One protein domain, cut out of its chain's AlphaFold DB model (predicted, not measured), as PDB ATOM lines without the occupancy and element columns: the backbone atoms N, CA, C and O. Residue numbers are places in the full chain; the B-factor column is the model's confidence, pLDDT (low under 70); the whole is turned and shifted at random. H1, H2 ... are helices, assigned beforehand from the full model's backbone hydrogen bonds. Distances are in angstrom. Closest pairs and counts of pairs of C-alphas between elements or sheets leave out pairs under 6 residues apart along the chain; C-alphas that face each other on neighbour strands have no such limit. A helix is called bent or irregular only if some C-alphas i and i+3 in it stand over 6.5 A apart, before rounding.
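AT A GLANCE: This is residues 678 to 768 of the 1118 residues of the protein "uncharacterized protein LOC6898064" of Drosophila pseudoobscura pseudoobscura (UniProt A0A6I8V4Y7). A long helical hairpin, H4 and H5 side by side, has three short helices on one side of it: H1 crosses H4, H2 is near H5, and H3 crosses the later part of H5. H5 is the longest helix and runs along the long axis of the model. The printed part has 91 residues with five named helices, H1 to H5 in order along the chain, and no named strand; the class is all helix. The whole is compact, with a radius of gyration of the C-alphas of 13.2 A, yet elongated, with spans of 44 by 23 by 23 A.

IN THESE COORDINATES: H5, residues 740 to 762, is 31.6 A from first to last C-alpha; it begins with C-alpha 740 at (214.682, 357.296, 288.177) and ends with C-alpha 762 at (239.749, 357.726, 268.885). H4, residues 722 to 735, is 20.2 A long. H1, residues 685 to 693, is 13.6 A long, with C-alpha 685 at (221.363, 343.602, 273.770); it is irregular, C-alphas 686 and 689 being 7.4 A apart. H3 holds residues 710 to 717, over 10.4 A, and H2 residues 695 to 699, over 6.1 A.

HOW THE PARTS SIT: H4 and H5 form a helical hairpin: they touch at a shallow tilt of 14 degrees and run opposite ways, and their closest C-alphas, those of Leu 733 and Ile 743, are 6.3 A apart. H3 touches H5 with residues 755 to 762 of H5 alone, about perpendicular at 78 degrees; the closest C-alphas, of Val 717 and Val 758, are 6.9 A apart. H1 touches H4 at a steep tilt of 64 degrees, the same way, with the C-alphas of Tyr 687 and Trp 723 closest at 6.3 A. The packing of the helices that touch is mostly crossed, but only just: of 3 pairs, 1 is at a shallow tilt. H1 is close to H5 but not clearly touching, the closest C-alphas, of Leu 693 and Val 744, being 6.8 A apart. H2 is close to H5 but not clearly touching, with the C-alphas of Val 697 and Ser 748 closest at 6.8 A. H1 and H3 are apart, and so are H2 and H4. In H2, H3 and H4 every O i to N i+4 pair is within hydrogen-bond range; in H1 3 of 5 are, and in H5 18 of 19.

THE WHOLE: The two C-alphas farthest apart, those of Gly 737 and Thr 767, are 44.0 A from each other. The printed part has no cut. The links H1 to H2, H3 to H4 and H4 to H5 are tight; the link H2 to H3, with 10 residues, is short. The mean pLDDT of the printed part is 79.3, and it is under 70 at residues 706 to 708, 737, 762 and 765 to 768.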
ATOM      1  N   LEU A 678     219.626 355.977 268.003       79.75
ATOM      2  CA  LEU A 678     220.011 354.848 268.857       79.75
ATOM      3  C   LEU A 678     219.881 353.500 268.123       79.75
ATOM      4  O   LEU A 678     220.574 352.544 268.452       79.75
ATOM      5  N   ARG A 679     219.028 353.439 267.091       75.44
ATOM      6  CA  ARG A 679     218.883 352.294 266.176       75.44
ATOM      7  C   ARG A 679     220.168 351.962 265.400       75.44
ATOM      8  O   ARG A 679     220.335 350.817 264.998       75.44
ATOM      9  N   ASP A 680     221.068 352.929 265.226       77.00
ATOM     10  CA  ASP A 680     222.339 352.768 264.513       77.00
ATOM     11  C   ASP A 680     223.476 352.262 265.437       77.00
ATOM     12  O   ASP A 680     224.554 351.893 264.962       77.00
ATOM     13  N   LEU A 681     223.257 352.220 266.762       81.62
ATOM     14  CA  LEU A 681     224.256 351.821 267.763       81.62
ATOM     15  C   LEU A 681     224.401 350.293 267.855       81.62
ATOM     16  O   LEU A 681     223.733 349.622 268.644       81.62
ATOM     17  N   ARG A 682     225.341 349.734 267.087       76.88
ATOM     18  CA  ARG A 682     225.715 348.310 267.159       76.88
ATOM     19  C   ARG A 682     226.412 347.995 268.487       76.88
ATOM     20  O   ARG A 682     227.584 348.316 268.653       76.88
ATOM     21  N   SER A 683     225.681 347.383 269.415       80.25
ATOM     22  CA  SER A 683     226.113 347.060 270.781       80.25
ATOM     23  C   SER A 683     225.304 345.885 271.346       80.25
ATOM     24  O   SER A 683     224.252 345.552 270.792       80.25
ATOM     25  N   ASP A 684     225.773 345.243 272.420       77.62
ATOM     26  CA  ASP A 684     225.118 344.029 272.928       77.62
ATOM     27  C   ASP A 684     223.729 344.300 273.536       77.62
ATOM     28  O   ASP A 684     223.548 345.249 274.310       77.62
ATOM     29  N   PRO A 685     222.739 343.410 273.304       77.12
ATOM     30  CA  PRO A 685     221.363 343.602 273.770       77.12
ATOM     31  C   PRO A 685     221.230 343.650 275.301       77.12
ATOM     32  O   PRO A 685     220.246 344.198 275.809       77.12
ATOM     33  N   LYS A 686     222.232 343.144 276.035       78.81
ATOM     34  CA  LYS A 686     222.350 343.229 277.502       78.81
ATOM     35  C   LYS A 686     222.271 344.678 278.003       78.81
ATOM     36  O   LYS A 686     221.619 344.947 279.008       78.81
ATOM     37  N   TYR A 687     222.858 345.625 277.270       83.06
ATOM     38  CA  TYR A 687     222.921 347.040 277.662       83.06
ATOM     39  C   TYR A 687     221.694 347.849 277.213       83.06
ATOM     40  O   TYR A 687     221.545 349.015 277.589       83.06
ATOM     41  N   SER A 688     220.775 347.233 276.459       80.06
ATOM     42  CA  SER A 688     219.631 347.906 275.827       80.06
ATOM     43  C   SER A 688     218.698 348.629 276.804       80.06
ATOM     44  O   SER A 688     217.970 349.531 276.393       80.06
ATOM     45  N   VAL A 689     218.673 348.250 278.087       82.12
ATOM     46  CA  VAL A 689     217.884 348.937 279.128       82.12
ATOM     47  C   VAL A 689     218.510 350.293 279.463       82.12
ATOM     48  O   VAL A 689     217.844 351.321 279.342       82.12
ATOM     49  N   VAL A 690     219.805 350.312 279.790       83.38
ATOM     50  CA  VAL A 690     220.570 351.538 280.081       83.38
ATOM     51  C   VAL A 690     220.617 352.451 278.856       83.38
ATOM     52  O   VAL A 690     220.402 353.655 278.965       83.38
ATOM     53  N   GLN A 691     220.806 351.879 277.670       85.44
ATOM     54  CA  GLN A 691     220.804 352.619 276.408       85.44
ATOM     55  C   GLN A 691     219.447 353.256 276.089       85.44
ATOM     56  O   GLN A 691     219.407 354.405 275.659       85.44
ATOM     57  N   ARG A 692     218.323 352.568 276.338       83.81
ATOM     58  CA  ARG A 692     216.984 353.165 276.176       83.81
ATOM     59  C   ARG A 692     216.723 354.279 277.190       83.81
ATOM     60  O   ARG A 692     216.156 355.299 276.812       83.81
ATOM     61  N   LEU A 693     217.182 354.130 278.436       82.75
ATOM     62  CA  LEU A 693     217.114 355.188 279.455       82.75
ATOM     63  C   LEU A 693     217.960 356.416 279.081       82.75
ATOM     64  O   LEU A 693     217.550 357.547 279.327       82.75
ATOM     65  N   LEU A 694     219.113 356.201 278.444       83.69
ATOM     66  CA  LEU A 694     220.000 357.259 277.960       83.69
ATOM     67  C   LEU A 694     219.697 357.719 276.527       83.69
ATOM     68  O   LEU A 694     220.417 358.579 276.028       83.69
ATOM     69  N   LYS A 695     218.640 357.217 275.865       85.00
ATOM     70  CA  LYS A 695     218.382 357.419 274.424       85.00
ATOM     71  C   LYS A 695     218.570 358.867 273.977       85.00
ATOM     72  O   LYS A 695     219.326 359.125 273.048       85.00
ATOM     73  N   ASN A 696     217.935 359.815 274.664       80.06
ATOM     74  CA  ASN A 696     217.985 361.231 274.294       80.06
ATOM     75  C   ASN A 696     219.407 361.819 274.414       80.06
ATOM     76  O   ASN A 696     219.767 362.702 273.645       80.06
ATOM     77  N   VAL A 697     220.225 361.305 275.338       82.25
ATOM     78  CA  VAL A 697     221.638 361.682 275.542       82.25
ATOM     79  C   VAL A 697     222.558 360.986 274.529       82.25
ATOM     80  O   VAL A 697     223.642 361.481 274.237       82.25
ATOM     81  N   ILE A 698     222.136 359.855 273.958       82.50
ATOM     82  CA  ILE A 698     222.858 359.155 272.886       82.50
ATOM     83  C   ILE A 698     222.571 359.813 271.524       82.50
ATOM     84  O   ILE A 698     223.495 360.042 270.753       82.50
ATOM     85  N   GLU A 699     221.309 360.156 271.246       81.25
ATOM     86  CA  GLU A 699     220.872 360.785 269.985       81.25
ATOM     87  C   GLU A 699     221.132 362.303 269.935       81.25
ATOM     88  O   GLU A 699     221.257 362.876 268.852       81.25
ATOM     89  N   SER A 700     221.236 362.968 271.093       74.94
ATOM     90  CA  SER A 700     221.591 364.388 271.186       74.94
ATOM     91  C   SER A 700     222.542 364.669 272.355       74.94
ATOM     92  O   SER A 700     222.161 364.644 273.523       74.94
ATOM     93  N   ASN A 701     223.803 364.962 272.033       77.38
ATOM     94  CA  ASN A 701     224.799 365.461 272.977       77.38
ATOM     95  C   ASN A 701     225.845 366.338 272.268       77.38
ATOM     96  O   ASN A 701     226.016 366.273 271.052       77.38
ATOM     97  N   SER A 702     226.579 367.126 273.054       75.00
ATOM     98  CA  SER A 702     227.587 368.074 272.568       75.00
ATOM     99  C   SER A 702     228.903 367.440 272.089       75.00
ATOM    100  O   SER A 702     229.786 368.170 271.657       75.00
ATOM    101  N   VAL A 703     229.076 366.117 272.208       74.69
ATOM    102  CA  VAL A 703     230.248 365.389 271.679       74.69
ATOM    103  C   VAL A 703     230.009 365.043 270.206       74.69
ATOM    104  O   VAL A 703     230.876 365.252 269.358       74.69
ATOM    105  N   LEU A 704     228.788 364.621 269.861       71.06
ATOM    106  CA  LEU A 704     228.400 364.382 268.467       71.06
ATOM    107  C   LEU A 704     228.333 365.674 267.632       71.06
ATOM    108  O   LEU A 704     228.535 365.622 266.426       71.06
ATOM    109  N   GLU A 705     228.120 366.842 268.247       70.31
ATOM    110  CA  GLU A 705     228.212 368.133 267.540       70.31
ATOM    111  C   GLU A 705     229.659 368.562 267.212       70.31
ATOM    112  O   GLU A 705     229.852 369.435 266.368       70.31
ATOM    113  N   GLY A 706     230.672 367.971 267.860       64.38
ATOM    114  CA  GLY A 706     232.091 368.303 267.661       64.38
ATOM    115  C   GLY A 706     232.880 367.313 266.795       64.38
ATOM    116  O   GLY A 706     234.037 367.580 266.472       64.38
ATOM    117  N   THR A 707     232.286 366.177 266.425       65.06
ATOM    118  CA  THR A 707     232.988 365.049 265.791       65.06
ATOM    119  C   THR A 707     232.581 364.899 264.326       65.06
ATOM    120  O   THR A 707     231.402 364.788 264.012       65.06
ATOM    121  N   GLY A 708     233.559 364.906 263.410       67.31
ATOM    122  CA  GLY A 708     233.292 364.842 261.963       67.31
ATOM    123  C   GLY A 708     232.592 363.544 261.547       67.31
ATOM    124  O   GLY A 708     231.527 363.572 260.934       67.31
ATOM    125  N   ASP A 709     233.148 362.406 261.967       74.62
ATOM    126  CA  ASP A 709     232.639 361.072 261.640       74.62
ATOM    127  C   ASP A 709     231.847 360.453 262.802       74.62
ATOM    128  O   ASP A 709     232.233 359.440 263.391       74.62
ATOM    129  N   ILE A 710     230.690 361.056 263.107       79.12
ATOM    130  CA  ILE A 710     229.731 360.605 264.138       79.12
ATOM    131  C   ILE A 710     229.494 359.085 264.084       79.12
ATOM    132  O   ILE A 710     229.491 358.411 265.113       79.12
ATOM    133  N   ARG A 711     229.319 358.517 262.881       78.12
ATOM    134  CA  ARG A 711     229.077 357.073 262.702       78.12
ATOM    135  C   ARG A 711     230.277 356.214 263.105       78.12
ATOM    136  O   ARG A 711     230.071 355.171 263.720       78.12
ATOM    137  N   ALA A 712     231.503 356.644 262.805       78.25
ATOM    138  CA  ALA A 712     232.712 355.895 263.141       78.25
ATOM    139  C   ALA A 712     232.955 355.892 264.659       78.25
ATOM    140  O   ALA A 712     233.110 354.818 265.249       78.25
ATOM    141  N   LEU A 713     232.836 357.056 265.315       82.75
ATOM    142  CA  LEU A 713     232.891 357.142 266.778       82.75
ATOM    143  C   LEU A 713     231.828 356.242 267.426       82.75
ATOM    144  O   LEU A 713     232.145 355.455 268.316       82.75
ATOM    145  N   MET A 714     230.581 356.288 266.950       84.25
ATOM    146  CA  MET A 714     229.500 355.507 267.558       84.25
ATOM    147  C   MET A 714     229.620 353.991 267.329       84.25
ATOM    148  O   MET A 714     229.158 353.224 268.175       84.25
ATOM    149  N   THR A 715     230.306 353.526 266.277       82.38
ATOM    150  CA  THR A 715     230.658 352.095 266.148       82.38
ATOM    151  C   THR A 715     231.756 351.635 267.111       82.38
ATOM    152  O   THR A 715     231.738 350.475 267.519       82.38
ATOM    153  N   VAL A 716     232.670 352.524 267.522       83.06
ATOM    154  CA  VAL A 716     233.655 352.238 268.583       83.06
ATOM    155  C   VAL A 716     232.968 352.251 269.951       83.06
ATOM    156  O   VAL A 716     233.074 351.283 270.700       83.06
ATOM    157  N   VAL A 717     232.173 353.287 270.241       85.50
ATOM    158  CA  VAL A 717     231.368 353.401 271.474       85.50
ATOM    159  C   VAL A 717     230.453 352.191 271.663       85.50
ATOM    160  O   VAL A 717     230.322 351.698 272.780       85.50
ATOM    161  N   GLY A 718     229.835 351.676 270.597       83.38
ATOM    162  CA  GLY A 718     228.964 350.497 270.663       83.38
ATOM    163  C   GLY A 718     229.653 349.214 271.148       83.38
ATOM    164  O   GLY A 718     228.992 348.362 271.736       83.38
ATOM    165  N   LYS A 719     230.977 349.107 270.979       83.50
ATOM    166  CA  LYS A 719     231.798 347.964 271.416       83.50
ATOM    167  C   LYS A 719     232.567 348.206 272.723       83.50
ATOM    168  O   LYS A 719     233.345 347.349 273.125       83.50
ATOM    169  N   HIS A 720     232.421 349.369 273.358       85.38
ATOM    170  CA  HIS A 720     233.306 349.776 274.450       85.38
ATOM    171  C   HIS A 720     232.828 349.299 275.836       85.38
ATOM    172  O   HIS A 720     231.675 349.511 276.217       85.38
ATOM    173  N   ASN A 721     233.751 348.767 276.647       84.81
ATOM    174  CA  ASN A 721     233.527 348.177 277.983       84.81
ATOM    175  C   ASN A 721     232.998 349.171 279.053       84.81
ATOM    176  O   ASN A 721     232.845 348.832 280.227       84.81
ATOM    177  N   MET A 722     232.713 350.422 278.676       87.31
ATOM    178  CA  MET A 722     231.929 351.355 279.493       87.31
ATOM    179  C   MET A 722     230.498 350.864 279.742       87.31
ATOM    180  O   MET A 722     229.915 351.225 280.763       87.31
ATOM    181  N   TRP A 723     229.922 350.067 278.836       88.19
ATOM    182  CA  TRP A 723     228.536 349.616 278.976       88.19
ATOM    183  C   TRP A 723     228.342 348.639 280.138       88.19
ATOM    184  O   TRP A 723     227.361 348.790 280.863       88.19
ATOM    185  N   ASP A 724     229.299 347.745 280.401       85.38
ATOM    186  CA  ASP A 724     229.324 346.913 281.613       85.38
ATOM    187  C   ASP A 724     229.338 347.768 282.883       85.38
ATOM    188  O   ASP A 724     228.515 347.586 283.777       85.38
ATOM    189  N   LYS A 725     230.227 348.770 282.937       86.31
ATOM    190  CA  LYS A 725     230.364 349.668 284.097       86.31
ATOM    191  C   LYS A 725     229.100 350.505 284.323       86.31
ATOM    192  O   LYS A 725     228.694 350.708 285.462       86.31
ATOM    193  N   LEU A 726     228.440 350.950 283.252       86.75
ATOM    194  CA  LEU A 726     227.158 351.659 283.326       86.75
ATOM    195  C   LEU A 726     225.979 350.731 283.672       86.75
ATOM    196  O   LEU A 726     225.035 351.187 284.311       86.75
ATOM    197  N   ALA A 727     226.023 349.450 283.293       87.12
ATOM    198  CA  ALA A 727     225.021 348.450 283.671       87.12
ATOM    199  C   ALA A 727     225.150 348.028 285.143       87.12
ATOM    200  O   ALA A 727     224.137 347.982 285.842       87.12
ATOM    201  N   GLY A 728     226.378 347.817 285.634       84.69
ATOM    202  CA  GLY A 728     226.673 347.596 287.053       84.69
ATOM    203  C   GLY A 728     226.164 348.756 287.907       84.69
ATOM    204  O   GLY A 728     225.254 348.564 288.715       84.69
ATOM    205  N   LEU A 729     226.617 349.982 287.609       84.56
ATOM    206  CA  LEU A 729     226.137 351.196 288.279       84.56
ATOM    207  C   LEU A 729     224.612 351.360 288.183       84.56
ATOM    208  O   LEU A 729     223.989 351.768 289.156       84.56
ATOM    209  N   TYR A 730     223.973 351.035 287.052       85.69
ATOM    210  CA  TYR A 730     222.509 351.078 286.963       85.69
ATOM    211  C   TYR A 730     221.839 350.094 287.933       85.69
ATOM    212  O   TYR A 730     220.875 350.472 288.595       85.69
ATOM    213  N   SER A 731     222.361 348.870 288.059       84.88
ATOM    214  CA  SER A 731     221.823 347.870 288.990       84.88
ATOM    215  C   SER A 731     222.000 348.278 290.461       84.88
ATOM    216  O   SER A 731     221.041 348.223 291.231       84.88
ATOM    217  N   GLU A 732     223.165 348.813 290.836       83.81
ATOM    218  CA  GLU A 732     223.438 349.360 292.173       83.81
ATOM    219  C   GLU A 732     222.505 350.540 292.500       83.81
ATOM    220  O   GLU A 732     221.829 350.562 293.535       83.81
ATOM    221  N   LEU A 733     222.381 351.497 291.576       80.75
ATOM    222  CA  LEU A 733     221.502 352.663 291.717       80.75
ATOM    223  C   LEU A 733     220.012 352.278 291.757       80.75
ATOM    224  O   LEU A 733     219.214 352.967 292.391       80.75
ATOM    225  N   GLN A 734     219.625 351.164 291.129       81.38
ATOM    226  CA  GLN A 734     218.262 350.635 291.192       81.38
ATOM    227  C   GLN A 734     217.936 350.008 292.561       81.38
ATOM    228  O   GLN A 734     216.790 350.102 293.002       81.38
ATOM    229  N   THR A 735     218.912 349.416 293.260       80.00
ATOM    230  CA  THR A 735     218.703 348.863 294.619       80.00
ATOM    231  C   THR A 735     218.674 349.926 295.721       80.00
ATOM    232  O   THR A 735     217.996 349.742 296.728       80.00
ATOM    233  N   THR A 736     219.338 351.068 295.523       71.00
ATOM    234  CA  THR A 736     219.450 352.150 296.526       71.00
ATOM    235  C   THR A 736     218.224 353.073 296.614       71.00
ATOM    236  O   THR A 736     218.227 354.034 297.380       71.00
ATOM    237  N   GLY A 737     217.146 352.790 295.869       69.06
ATOM    238  CA  GLY A 737     215.858 353.492 295.992       69.06
ATOM    239  C   GLY A 737     215.830 354.926 295.441       69.06
ATOM    240  O   GLY A 737     214.863 355.653 295.672       69.06
ATOM    241  N   ILE A 738     216.872 355.334 294.715       74.88
ATOM    242  CA  ILE A 738     217.024 356.672 294.132       74.88
ATOM    243  C   ILE A 738     215.961 356.907 293.038       74.88
ATOM    244  O   ILE A 738     215.553 355.989 292.321       74.88
ATOM    245  N   ALA A 739     215.494 358.150 292.884       78.88
ATOM    246  CA  ALA A 739     214.515 358.496 291.855       78.88
ATOM    247  C   ALA A 739     215.071 358.240 290.441       78.88
ATOM    248  O   ALA A 739     216.211 358.583 290.130       78.88
ATOM    249  N   LYS A 740     214.251 357.672 289.541       76.31
ATOM    250  CA  LYS A 740     214.682 357.296 288.177       76.31
ATOM    251  C   LYS A 740     215.245 358.476 287.369       76.31
ATOM    252  O   LYS A 740     216.152 358.269 286.568       76.31
ATOM    253  N   SER A 741     214.752 359.694 287.603       79.62
ATOM    254  CA  SER A 741     215.306 360.945 287.064       79.62
ATOM    255  C   SER A 741     216.781 361.129 287.416       79.62
ATOM    256  O   SER A 741     217.593 361.499 286.571       79.62
ATOM    257  N   ASP A 742     217.130 360.825 288.658       79.44
ATOM    258  CA  ASP A 742     218.407 361.173 289.264       79.44
ATOM    259  C   ASP A 742     219.437 360.092 288.926       79.44
ATOM    260  O   ASP A 742     220.569 360.424 288.572       79.44
ATOM    261  N   ILE A 743     218.999 358.825 288.880       80.12
ATOM    262  CA  ILE A 743     219.733 357.700 288.280       80.12
ATOM    263  C   ILE A 743     220.087 358.017 286.821       80.12
ATOM    264  O   ILE A 743     221.253 357.924 286.440       80.12
ATOM    265  N   VAL A 744     219.121 358.467 286.006       83.19
ATOM    266  CA  VAL A 744     219.388 358.900 284.621       83.19
ATOM    267  C   VAL A 744     220.313 360.122 284.590       83.19
ATOM    268  O   VAL A 744     221.194 360.183 283.734       83.19
ATOM    269  N   SER A 745     220.209 361.059 285.538       82.62
ATOM    270  CA  SER A 745     221.126 362.207 285.641       82.62
ATOM    271  C   SER A 745     222.570 361.797 285.971       82.62
ATOM    272  O   SER A 745     223.513 362.448 285.524       82.62
ATOM    273  N   LEU A 746     222.762 360.723 286.743       84.94
ATOM    274  CA  LEU A 746     224.076 360.251 287.177       84.94
ATOM    275  C   LEU A 746     224.713 359.334 286.125       84.94
ATOM    276  O   LEU A 746     225.882 359.512 285.784       84.94
ATOM    277  N   LEU A 747     223.923 358.438 285.525       85.56
ATOM    278  CA  LEU A 747     224.347 357.623 284.386       85.56
ATOM    279  C   LEU A 747     224.623 358.464 283.138       85.56
ATOM    280  O   LEU A 747     225.585 358.173 282.441       85.56
ATOM    281  N   SER A 748     223.859 359.528 282.861       86.50
ATOM    282  CA  SER A 748     224.153 360.421 281.726       86.50
ATOM    283  C   SER A 748     225.445 361.214 281.929       86.50
ATOM    284  O   SER A 748     226.221 361.338 280.984       86.50
ATOM    285  N   LYS A 749     225.740 361.670 283.157       86.94
ATOM    286  CA  LYS A 749     227.050 362.254 283.504       86.94
ATOM    287  C   LYS A 749     228.182 361.251 283.252       86.94
ATOM    288  O   LYS A 749     229.060 361.541 282.445       86.94
ATOM    289  N   LYS A 750     228.106 360.049 283.841       86.31
ATOM    290  CA  LYS A 750     229.120 358.989 283.663       86.31
ATOM    291  C   LYS A 750     229.264 358.540 282.205       86.31
ATOM    292  O   LYS A 750     230.379 358.340 281.739       86.31
ATOM    293  N   TYR A 751     228.165 358.432 281.461       89.19
ATOM    294  CA  TYR A 751     228.171 358.132 280.029       89.19
ATOM    295  C   TYR A 751     228.911 359.207 279.227       89.19
ATOM    296  O   TYR A 751     229.764 358.873 278.410       89.19
ATOM    297  N   LEU A 752     228.656 360.492 279.502       88.12
ATOM    298  CA  LEU A 752     229.365 361.604 278.866       88.12
ATOM    299  C   LEU A 752     230.843 361.688 279.292       88.12
ATOM    300  O   LEU A 752     231.673 362.112 278.492       88.12
ATOM    301  N   ASP A 753     231.193 361.273 280.513       86.31
ATOM    302  CA  ASP A 753     232.589 361.137 280.951       86.31
ATOM    303  C   ASP A 753     233.319 360.038 280.168       86.31
ATOM    304  O   ASP A 753     234.394 360.290 279.624       86.31
ATOM    305  N   TYR A 754     232.717 358.850 280.039       85.62
ATOM    306  CA  TYR A 754     233.283 357.754 279.249       85.62
ATOM    307  C   TYR A 754     233.338 358.078 277.749       85.62
ATOM    308  O   TYR A 754     234.359 357.803 277.124       85.62
ATOM    309  N   LEU A 755     232.315 358.731 277.176       86.19
ATOM    310  CA  LEU A 755     232.355 359.222 275.790       86.19
ATOM    311  C   LEU A 755     233.541 360.162 275.550       86.19
ATOM    312  O   LEU A 755     234.235 360.010 274.552       86.19
ATOM    313  N   ARG A 756     233.813 361.095 276.474       85.12
ATOM    314  CA  ARG A 756     234.985 361.988 276.408       85.12
ATOM    315  C   ARG A 756     236.323 361.265 276.606       85.12
ATOM    316  O   ARG A 756     237.362 361.856 276.319       85.12
ATOM    317  N   GLY A 757     236.322 360.038 277.127       82.81
ATOM    318  CA  GLY A 757     237.477 359.136 277.102       82.81
ATOM    319  C   GLY A 757     237.662 358.539 275.708       82.81
ATOM    320  O   GLY A 757     238.666 358.810 275.053       82.81
ATOM    321  N   VAL A 758     236.633 357.841 275.215       81.06
ATOM    322  CA  VAL A 758     236.629 357.179 273.896       81.06
ATOM    323  C   VAL A 758     236.907 358.163 272.755       81.06
ATOM    324  O   VAL A 758     237.668 357.844 271.851       81.06
ATOM    325  N   GLU A 759     236.364 359.382 272.804       81.69
ATOM    326  CA  GLU A 759     236.661 360.456 271.845       81.69
ATOM    327  C   GLU A 759     238.159 360.806 271.825       81.69
ATOM    328  O   GLU A 759     238.756 360.908 270.756       81.69
ATOM    329  N   LYS A 760     238.799 360.948 272.994       81.75
ATOM    330  CA  LYS A 760     240.234 361.267 273.094       81.75
ATOM    331  C   LYS A 760     241.126 360.116 272.641       81.75
ATOM    332  O   LYS A 760     242.212 360.371 272.136       81.75
ATOM    333  N   GLU A 761     240.698 358.874 272.830       76.31
ATOM    334  CA  GLU A 761     241.416 357.683 272.362       76.31
ATOM    335  C   GLU A 761     241.248 357.495 270.847       76.31
ATOM    336  O   GLU A 761     242.231 357.285 270.136       76.31
ATOM    337  N   TYR A 762     240.037 357.699 270.322       68.75
ATOM    338  CA  TYR A 762     239.749 357.726 268.885       68.75
ATOM    339  C   TYR A 762     240.533 358.831 268.158       68.75
ATOM    340  O   TYR A 762     241.089 358.598 267.088       68.75
ATOM    341  N   LEU A 763     240.660 360.019 268.760       71.75
ATOM    342  CA  LEU A 763     241.476 361.115 268.224       71.75
ATOM    343  C   LEU A 763     242.994 360.853 268.281       71.75
ATOM    344  O   LEU A 763     243.730 361.516 267.552       71.75
ATOM    345  N   LYS A 764     243.463 359.914 269.115       72.25
ATOM    346  CA  LYS A 764     244.883 359.530 269.232       72.25
ATOM    347  C   LYS A 764     245.299 358.388 268.302       72.25
ATOM    348  O   LYS A 764     246.471 358.315 267.955       72.25
ATOM    349  N   ASN A 765     244.373 357.512 267.908       56.94
ATOM    350  CA  ASN A 765     244.672 356.291 267.155       56.94
ATOM    351  C   ASN A 765     244.382 356.468 265.648       56.94
ATOM    352  O   ASN A 765     243.239 356.268 265.227       56.94
ATOM    353  N   PRO A 766     245.381 356.796 264.800       49.31
ATOM    354  CA  PRO A 766     245.148 357.068 263.377       49.31
ATOM    355  C   PRO A 766     244.596 355.855 262.614       49.31
ATOM    356  O   PRO A 766     243.824 356.029 261.680       49.31
ATOM    357  N   THR A 767     244.905 354.632 263.050       47.62
ATOM    358  CA  THR A 767     244.402 353.371 262.473       47.62
ATOM    359  C   THR A 767     242.914 353.096 262.718       47.62
ATOM    360  O   THR A 767     242.372 352.175 262.112       47.62
ATOM    361  N   LEU A 768     242.230 353.876 263.568       50.38
ATOM    362  CA  LEU A 768     240.767 353.831 263.722       50.38
ATOM    363  C   LEU A 768     240.049 354.988 263.010       50.38
ATOM    364  O   LEU A 768     238.827 354.941 262.864       50.38
TER     365      LEU A 768